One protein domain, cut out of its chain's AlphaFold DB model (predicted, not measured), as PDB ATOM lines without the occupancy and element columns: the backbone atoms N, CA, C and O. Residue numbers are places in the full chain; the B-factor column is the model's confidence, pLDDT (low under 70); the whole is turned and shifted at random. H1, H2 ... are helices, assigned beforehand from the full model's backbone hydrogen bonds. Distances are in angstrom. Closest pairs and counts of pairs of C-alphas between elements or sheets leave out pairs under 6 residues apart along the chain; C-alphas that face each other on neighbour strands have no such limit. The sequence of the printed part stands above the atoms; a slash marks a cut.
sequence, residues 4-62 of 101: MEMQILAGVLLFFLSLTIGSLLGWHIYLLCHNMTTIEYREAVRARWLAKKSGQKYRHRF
ATOM      1  N   MET A   4      13.554  11.809 -60.820       90.06
ATOM      2  CA  MET A   4      13.412  12.664 -59.638       90.06
ATOM      3  C   MET A   4      11.958  12.756 -59.137       90.06
ATOM      4  O   MET A   4      11.716  12.678 -57.937       90.06
ATOM      5  N   GLU A   5      10.977  12.865 -60.036       90.69
ATOM      6  CA  GLU A   5       9.554  12.939 -59.664       90.69
ATOM      7  C   GLU A   5       9.072  11.619 -59.044       90.69
ATOM      8  O   GLU A   5       8.360  11.623 -58.041       90.69
ATOM      9  N   MET A   6       9.520  10.482 -59.593       93.00
ATOM     10  CA  MET A   6       9.233   9.157 -59.030       93.00
ATOM     11  C   MET A   6       9.812   8.990 -57.620       93.00
ATOM     12  O   MET A   6       9.133   8.460 -56.742       93.00
ATOM     13  N   GLN A   7      11.037   9.465 -57.384       94.44
ATOM     14  CA  GLN A   7      11.680   9.405 -56.066       94.44
ATOM     15  C   GLN A   7      10.947  10.256 -55.023       94.44
ATOM     16  O   GLN A   7      10.748   9.797 -53.899       94.44
ATOM     17  N   ILE A   8      10.503  11.461 -55.394       96.06
ATOM     18  CA  ILE A   8       9.739  12.341 -54.498       96.06
ATOM     19  C   ILE A   8       8.414  11.678 -54.110       96.06
ATOM     20  O   ILE A   8       8.095  11.596 -52.925       96.06
ATOM     21  N   LEU A   9       7.669  11.143 -55.083       96.50
ATOM     22  CA  LEU A   9       6.402  10.454 -54.821       96.50
ATOM     23  C   LEU A   9       6.590   9.219 -53.930       96.50
ATOM     24  O   LEU A   9       5.832   9.029 -52.977       96.50
ATOM     25  N   ALA A  10       7.620   8.409 -54.194       96.69
ATOM     26  CA  ALA A  10       7.950   7.256 -53.361       96.69
ATOM     27  C   ALA A  10       8.313   7.672 -51.927       96.69
ATOM     28  O   ALA A  10       7.840   7.055 -50.975       96.69
ATOM     29  N   GLY A  11       9.098   8.740 -51.759       97.12
ATOM     30  CA  GLY A  11       9.468   9.270 -50.446       97.12
ATOM     31  C   GLY A  11       8.260   9.748 -49.641       97.12
ATOM     32  O   GLY A  11       8.117   9.393 -48.472       97.12
ATOM     33  N   VAL A  12       7.348  10.486 -50.281       98.12
ATOM     34  CA  VAL A  12       6.093  10.935 -49.660       98.12
ATOM     35  C   VAL A  12       5.243   9.738 -49.225       98.12
ATOM     36  O   VAL A  12       4.756   9.704 -48.095       98.12
ATOM     37  N   LEU A  13       5.102   8.723 -50.081       97.75
ATOM     38  CA  LEU A  13       4.337   7.517 -49.763       97.75
ATOM     39  C   LEU A  13       4.954   6.729 -48.599       97.75
ATOM     40  O   LEU A  13       4.239   6.354 -47.669       97.75
ATOM     41  N   LEU A  14       6.273   6.515 -48.615       98.06
ATOM     42  CA  LEU A  14       6.986   5.818 -47.541       98.06
ATOM     43  C   LEU A  14       6.883   6.562 -46.210       98.06
ATOM     44  O   LEU A  14       6.762   5.919 -45.167       98.06
ATOM     45  N   PHE A  15       6.893   7.895 -46.232       98.19
ATOM     46  CA  PHE A  15       6.724   8.708 -45.034       98.19
ATOM     47  C   PHE A  15       5.359   8.470 -44.379       98.19
ATOM     48  O   PHE A  15       5.299   8.102 -43.205       98.19
ATOM     49  N   PHE A  16       4.263   8.597 -45.135       98.31
ATOM     50  CA  PHE A  16       2.922   8.346 -44.596       98.31
ATOM     51  C   PHE A  16       2.741   6.895 -44.153       98.31
ATOM     52  O   PHE A  16       2.204   6.649 -43.074       98.31
ATOM     53  N   LEU A  17       3.250   5.940 -44.934       98.12
ATOM     54  CA  LEU A  17       3.203   4.527 -44.575       98.12
ATOM     55  C   LEU A  17       3.940   4.254 -43.255       98.12
ATOM     56  O   LEU A  17       3.416   3.556 -42.387       98.12
ATOM     57  N   SER A  18       5.121   4.848 -43.078       98.12
ATOM     58  CA  SER A  18       5.915   4.719 -41.851       98.12
ATOM     59  C   SER A  18       5.196   5.320 -40.646       98.12
ATOM     60  O   SER A  18       5.222   4.726 -39.571       98.12
ATOM     61  N   LEU A  19       4.506   6.454 -40.812       98.12
ATOM     62  CA  LEU A  19       3.682   7.036 -39.748       98.12
ATOM     63  C   LEU A  19       2.526   6.109 -39.355       98.12
ATOM     64  O   LEU A  19       2.305   5.866 -38.167       98.12
ATOM     65  N   THR A  20       1.807   5.557 -40.335       97.94
ATOM     66  CA  THR A  20       0.689   4.642 -40.077       97.94
ATOM     67  C   THR A  20       1.165   3.374 -39.372       97.94
ATOM     68  O   THR A  20       0.663   3.054 -38.294       97.94
ATOM     69  N   ILE A  21       2.171   2.688 -39.920       98.00
ATOM     70  CA  ILE A  21       2.714   1.457 -39.329       98.00
ATOM     71  C   ILE A  21       3.349   1.746 -37.967       98.00
ATOM     72  O   ILE A  21       3.123   0.993 -37.025       98.00
ATOM     73  N   GLY A  22       4.089   2.847 -37.828       98.06
ATOM     74  CA  GLY A  22       4.714   3.246 -36.568       98.06
ATOM     75  C   GLY A  22       3.692   3.508 -35.461       98.06
ATOM     76  O   GLY A  22       3.876   3.051 -34.334       98.06
ATOM     77  N   SER A  23       2.576   4.171 -35.779       97.94
ATOM     78  CA  SER A  23       1.490   4.384 -34.814       97.94
ATOM     79  C   SER A  23       0.828   3.071 -34.380       97.94
ATOM     80  O   SER A  23       0.588   2.864 -33.189       97.94
ATOM     81  N   LEU A  24       0.607   2.148 -35.324       97.31
ATOM     82  CA  LEU A  24       0.070   0.822 -35.040       97.31
ATOM     83  C   LEU A  24       1.047  -0.002 -34.190       97.31
ATOM     84  O   LEU A  24       0.644  -0.621 -33.208       97.31
ATOM     85  N   LEU A  25       2.339   0.039 -34.513       96.56
ATOM     86  CA  LEU A  25       3.385  -0.631 -33.748       96.56
ATOM     87  C   LEU A  25       3.437  -0.104 -32.311       96.56
ATOM     88  O   LEU A  25       3.409  -0.896 -31.375       96.56
ATOM     89  N   GLY A  26       3.448   1.219 -32.123       97.44
ATOM     90  CA  GLY A  26       3.433   1.833 -30.794       97.44
ATOM     91  C   GLY A  26       2.206   1.422 -29.978       97.44
ATOM     92  O   GLY A  26       2.322   1.094 -28.796       97.44
ATOM     93  N   TRP A  27       1.040   1.354 -30.623       97.31
ATOM     94  CA  TRP A  27      -0.180   0.844 -30.005       97.31
ATOM     95  C   TRP A  27      -0.042  -0.614 -29.546       97.31
ATOM     96  O   TRP A  27      -0.388  -0.948 -28.412       97.31
ATOM     97  N   HIS A  28       0.503  -1.487 -30.393       96.19
ATOM     98  CA  HIS A  28       0.694  -2.894 -30.048       96.19
ATOM     99  C   HIS A  28       1.795  -3.117 -29.005       96.19
ATOM    100  O   HIS A  28       1.641  -4.002 -28.170       96.19
ATOM    101  N   ILE A  29       2.843  -2.288 -28.969       95.69
ATOM    102  CA  ILE A  29       3.836  -2.295 -27.882       95.69
ATOM    103  C   ILE A  29       3.165  -1.925 -26.552       95.69
ATOM    104  O   ILE A  29       3.404  -2.582 -25.542       95.69
ATOM    105  N   TYR A  30       2.283  -0.920 -26.533       96.06
ATOM    106  CA  TYR A  30       1.524  -0.573 -25.327       96.06
ATOM    107  C   TYR A  30       0.678  -1.752 -24.820       96.06
ATOM    108  O   TYR A  30       0.682  -2.043 -23.620       96.06
ATOM    109  N   LEU A  31      -0.020  -2.434 -25.729       96.19
ATOM    110  CA  LEU A  31      -0.820  -3.618 -25.420       96.19
ATOM    111  C   LEU A  31       0.037  -4.780 -24.901       96.19
ATOM    112  O   LEU A  31      -0.303  -5.376 -23.881       96.19
ATOM    113  N   LEU A  32       1.180  -5.028 -25.544       94.62
ATOM    114  CA  LEU A  32       2.172  -6.024 -25.139       94.62
ATOM    115  C   LEU A  32       2.660  -5.778 -23.704       94.62
ATOM    116  O   LEU A  32       2.649  -6.686 -22.876       94.62
ATOM    117  N   CYS A  33       3.018  -4.532 -23.380       94.69
ATOM    118  CA  CYS A  33       3.486  -4.145 -22.047       94.69
ATOM    119  C   CYS A  33       2.443  -4.362 -20.946       94.69
ATOM    120  O   CYS A  33       2.828  -4.559 -19.795       94.69
ATOM    121  N   HIS A  34       1.151  -4.323 -21.272       94.38
ATOM    122  CA  HIS A  34       0.059  -4.539 -20.317       94.38
ATOM    123  C   HIS A  34      -0.565  -5.934 -20.411       94.38
ATOM    124  O   HIS A  34      -1.565  -6.180 -19.737       94.38
ATOM    125  N   ASN A  35      -0.007  -6.813 -21.251       94.88
ATOM    126  CA  ASN A  35      -0.538  -8.145 -21.511       94.88
ATOM    127  C   ASN A  35      -2.051  -8.126 -21.808       94.88
ATOM    128  O   ASN A  35      -2.836  -8.838 -21.190       94.88
ATOM    129  N   MET A  36      -2.453  -7.231 -22.715       94.50
ATOM    130  CA  MET A  36      -3.840  -7.054 -23.145       94.50
ATOM    131  C   MET A  36      -3.958  -7.238 -24.650       94.50
ATOM    132  O   MET A  36      -3.174  -6.693 -25.423       94.50
ATOM    133  N   THR A  37      -5.018  -7.899 -25.086       94.94
ATOM    134  CA  THR A  37      -5.457  -7.873 -26.482       94.94
ATOM    135  C   THR A  37      -6.182  -6.562 -26.815       94.94
ATOM    136  O   THR A  37      -6.606  -5.792 -25.947       94.94
ATOM    137  N   THR A  38      -6.372  -6.291 -28.107       95.94
ATOM    138  CA  THR A  38      -7.171  -5.142 -28.570       95.94
ATOM    139  C   THR A  38      -8.629  -5.219 -28.103       95.94
ATOM    140  O   THR A  38      -9.227  -4.180 -27.813       95.94
ATOM    141  N   ILE A  39      -9.186  -6.430 -28.006       96.38
ATOM    142  CA  ILE A  39     -10.545  -6.692 -27.515       96.38
ATOM    143  C   ILE A  39     -10.618  -6.369 -26.022       96.38
ATOM    144  O   ILE A  39     -11.412  -5.518 -25.613       96.38
ATOM    145  N   GLU A  40      -9.715  -6.940 -25.226       95.00
ATOM    146  CA  GLU A  40      -9.651  -6.691 -23.782       95.00
ATOM    147  C   GLU A  40      -9.397  -5.222 -23.462       95.00
ATOM    148  O   GLU A  40      -9.949  -4.704 -22.497       95.00
ATOM    149  N   TYR A  41      -8.626  -4.494 -24.278       95.38
ATOM    150  CA  TYR A  41      -8.467  -3.054 -24.091       95.38
ATOM    151  C   TYR A  41      -9.812  -2.316 -24.159       95.38
ATOM    152  O   TYR A  41     -10.081  -1.432 -23.339       95.38
ATOM    153  N   ARG A  42     -10.670  -2.655 -25.129       96.06
ATOM    154  CA  ARG A  42     -11.996  -2.027 -25.274       96.06
ATOM    155  C   ARG A  42     -12.885  -2.354 -24.078       96.06
ATOM    156  O   ARG A  42     -13.539  -1.457 -23.539       96.06
ATOM    157  N   GLU A  43     -12.849  -3.597 -23.616       95.62
ATOM    158  CA  GLU A  43     -13.556  -4.027 -22.408       95.62
ATOM    159  C   GLU A  43     -13.024  -3.317 -21.158       95.62
ATOM    160  O   GLU A  43     -13.804  -2.791 -20.363       95.62
ATOM    161  N   ALA A  44     -11.703  -3.188 -21.031       94.06
ATOM    162  CA  ALA A  44     -11.030  -2.497 -19.941       94.06
ATOM    163  C   ALA A  44     -11.386  -1.008 -19.896       94.06
ATOM    164  O   ALA A  44     -11.585  -0.458 -18.814       94.06
ATOM    165  N   VAL A  45     -11.502  -0.328 -21.044       95.12
ATOM    166  CA  VAL A  45     -11.967   1.071 -21.098       95.12
ATOM    167  C   VAL A  45     -13.372   1.195 -20.504       95.12
ATOM    168  O   VAL A  45     -13.605   2.060 -19.654       95.12
ATOM    169  N   ARG A  46     -14.290   0.305 -20.892       94.88
ATOM    170  CA  ARG A  46     -15.655   0.279 -20.350       94.88
ATOM    171  C   ARG A  46     -15.665  -0.053 -18.857       94.88
ATOM    172  O   ARG A  46     -16.340   0.628 -18.086       94.88
ATOM    173  N   ALA A  47     -14.899  -1.057 -18.441       94.25
ATOM    174  CA  ALA A  47     -14.801  -1.478 -17.049       94.25
ATOM    175  C   ALA A  47     -14.205  -0.379 -16.156       94.25
ATOM    176  O   ALA A  47     -14.745  -0.108 -15.087       94.25
ATOM    177  N   ARG A  48     -13.168   0.337 -16.618       94.06
ATOM    178  CA  ARG A  48     -12.611   1.519 -15.932       94.06
ATOM    179  C   ARG A  48     -13.651   2.615 -15.739       94.06
ATOM    180  O   ARG A  48     -13.731   3.198 -14.659       94.06
ATOM    181  N   TRP A  49     -14.449   2.898 -16.765       94.69
ATOM    182  CA  TRP A  49     -15.510   3.900 -16.677       94.69
ATOM    183  C   TRP A  49     -16.596   3.504 -15.663       94.69
ATOM    184  O   TRP A  49     -16.994   4.330 -14.840       94.69
ATOM    185  N   LEU A  50     -17.024   2.235 -15.664       95.94
ATOM    186  CA  LEU A  50     -17.982   1.697 -14.688       95.94
ATOM    187  C   LEU A  50     -17.421   1.700 -13.258       95.94
ATOM    188  O   LEU A  50     -18.113   2.097 -12.320       95.94
ATOM    189  N   ALA A  51     -16.158   1.307 -13.089       94.06
ATOM    190  CA  ALA A  51     -15.474   1.314 -11.800       94.06
ATOM    191  C   ALA A  51     -15.396   2.740 -11.234       94.06
ATOM    192  O   ALA A  51     -15.807   2.983 -10.102       94.06
ATOM    193  N   LYS A  52     -15.013   3.720 -12.064       93.81
ATOM    194  CA  LYS A  52     -14.982   5.137 -11.670       93.81
ATOM    195  C   LYS A  52     -16.350   5.642 -11.200       93.81
ATOM    196  O   LYS A  52     -16.415   6.373 -10.219       93.81
ATOM    197  N   LYS A  53     -17.436   5.243 -11.872       94.38
ATOM    198  CA  LYS A  53     -18.804   5.611 -11.466       94.38
ATOM    199  C   LYS A  53     -19.246   4.972 -10.150       94.38
ATOM    200  O   LYS A  53     -20.023   5.577  -9.427       94.38
ATOM    201  N   SER A  54     -18.765   3.770  -9.853       93.88
ATOM    202  CA  SER A  54     -19.093   3.028  -8.628       93.88
ATOM    203  C   SER A  54     -18.116   3.290  -7.472       93.88
ATOM    204  O   SER A  54     -18.246   2.675  -6.418       93.88
ATOM    205  N   GLY A  55     -17.130   4.178  -7.653       92.62
ATOM    206  CA  GLY A  55     -16.076   4.432  -6.664       92.62
ATOM    207  C   GLY A  55     -15.066   3.285  -6.517       92.62
ATOM    208  O   GLY A  55     -14.260   3.288  -5.591       92.62
ATOM    209  N   GLN A  56     -15.093   2.307  -7.423       92.62
ATOM    210  CA  GLN A  56     -14.198   1.156  -7.432       92.62
ATOM    211  C   GLN A  56     -12.944   1.434  -8.269       92.62
ATOM    212  O   GLN A  56     -12.950   2.229  -9.214       92.62
ATOM    213  N   LYS A  57     -11.848   0.739  -7.954       88.56
ATOM    214  CA  LYS A  57     -10.627   0.754  -8.771       88.56
ATOM    215  C   LYS A  57     -10.637  -0.435  -9.726       88.56
ATOM    216  O   LYS A  57     -10.807  -1.572  -9.303       88.56
ATOM    217  N   TYR A  58     -10.425  -0.172 -11.012       90.69
ATOM    218  CA  TYR A  58     -10.234  -1.226 -12.005       90.69
ATOM    219  C   TYR A  58      -8.762  -1.636 -12.058       90.69
ATOM    220  O   TYR A  58      -7.887  -0.780 -12.191       90.69
ATOM    221  N   ARG A  59      -8.508  -2.943 -12.022       87.62
ATOM    222  CA  ARG A  59      -7.190  -3.539 -12.239       87.62
ATOM    223  C   ARG A  59      -7.323  -4.639 -13.282       87.62
ATOM    224  O   ARG A  59      -8.229  -5.464 -13.188       87.62
ATOM    225  N   HIS A  60      -6.451  -4.622 -14.283       88.94
ATOM    226  CA  HIS A  60      -6.450  -5.661 -15.300       88.94
ATOM    227  C   HIS A  60      -5.827  -6.943 -14.734       88.94
ATOM    228  O   HIS A  60      -4.799  -6.887 -14.064       88.94
ATOM    229  N   ARG A  61      -6.483  -8.088 -14.952       89.06
ATOM    230  CA  ARG A  61      -6.147  -9.351 -14.280       89.06
ATOM    231  C   ARG A  61      -4.871  -9.999 -14.820       89.06
ATOM    232  O   ARG A  61      -4.198 -10.684 -14.059       89.06
ATOM    233  N   PHE A  62      -4.552  -9.777 -16.090       90.81
ATOM    234  CA  PHE A  62      -3.391 -10.375 -16.748       90.81
ATOM    235  C   PHE A  62      -2.139  -9.488 -16.686       90.81
ATOM    236  O   PHE A  62      -1.075  -9.899 -17.135       90.81
TER     237      PHE A  62
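What this domain is: This is residues 4 to 62 of the 101 residues of an uncharacterized protein of Zea mays (UniProt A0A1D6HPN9). One long helix, H1, meets a shorter helix, H2, near its end at a wide corner, and the tail of residues 55 to 62 folds back beside H2 toward the corner. Residues 4 to 26 of H1 stand free and stick out as a long arm from the body, which without them spans 30 by 14 by 12 A. The printed part has 59 residues with two named helices, H1 then H2, and no named strand; the class is all helix. The whole is extended, with a radius of gyration of the C-alphas of 18.6 A and spans of 61 by 21 by 14 A.

How they stand to each other: Start at Met 4, where H1, residues 4 to 33, begins; its residues 4 to 26 stand free. After Cys 33 a tight link of 4 residues brings you to H2, residues 38 to 54. H1 and H2 are close but not clearly touching, and their closest C-alphas, those of Leu 31 and Thr 38, are 7.3 A apart. Their lines stand at a steep tilt of 53 degrees, and they run the same way. In H1 and H2 every O i to N i+4 pair is within hydrogen-bond range.

Where its parts are: Find C-alpha 4 at (13.412, 12.664, -59.638); from there H1 runs 42.4 A to C-alpha 33 at (3.486, -4.145, -22.047). Then look for C-alpha 38 at (-7.171, -5.142, -28.570), where H2 begins; it runs 24.6 A to C-alpha 54 at (-19.093, 3.028, -8.628).

The domain as a whole: The outline is a rod, and the two C-alphas farthest apart, those of Met 4 and Ser 54, are 61.2 A apart. Without the stretch that stands free, the body of 36 residues spans 30 by 14 by 12 A. The printed part has no cut. The mean pLDDT of the printed part is 95.0, and no printed residue is under 70.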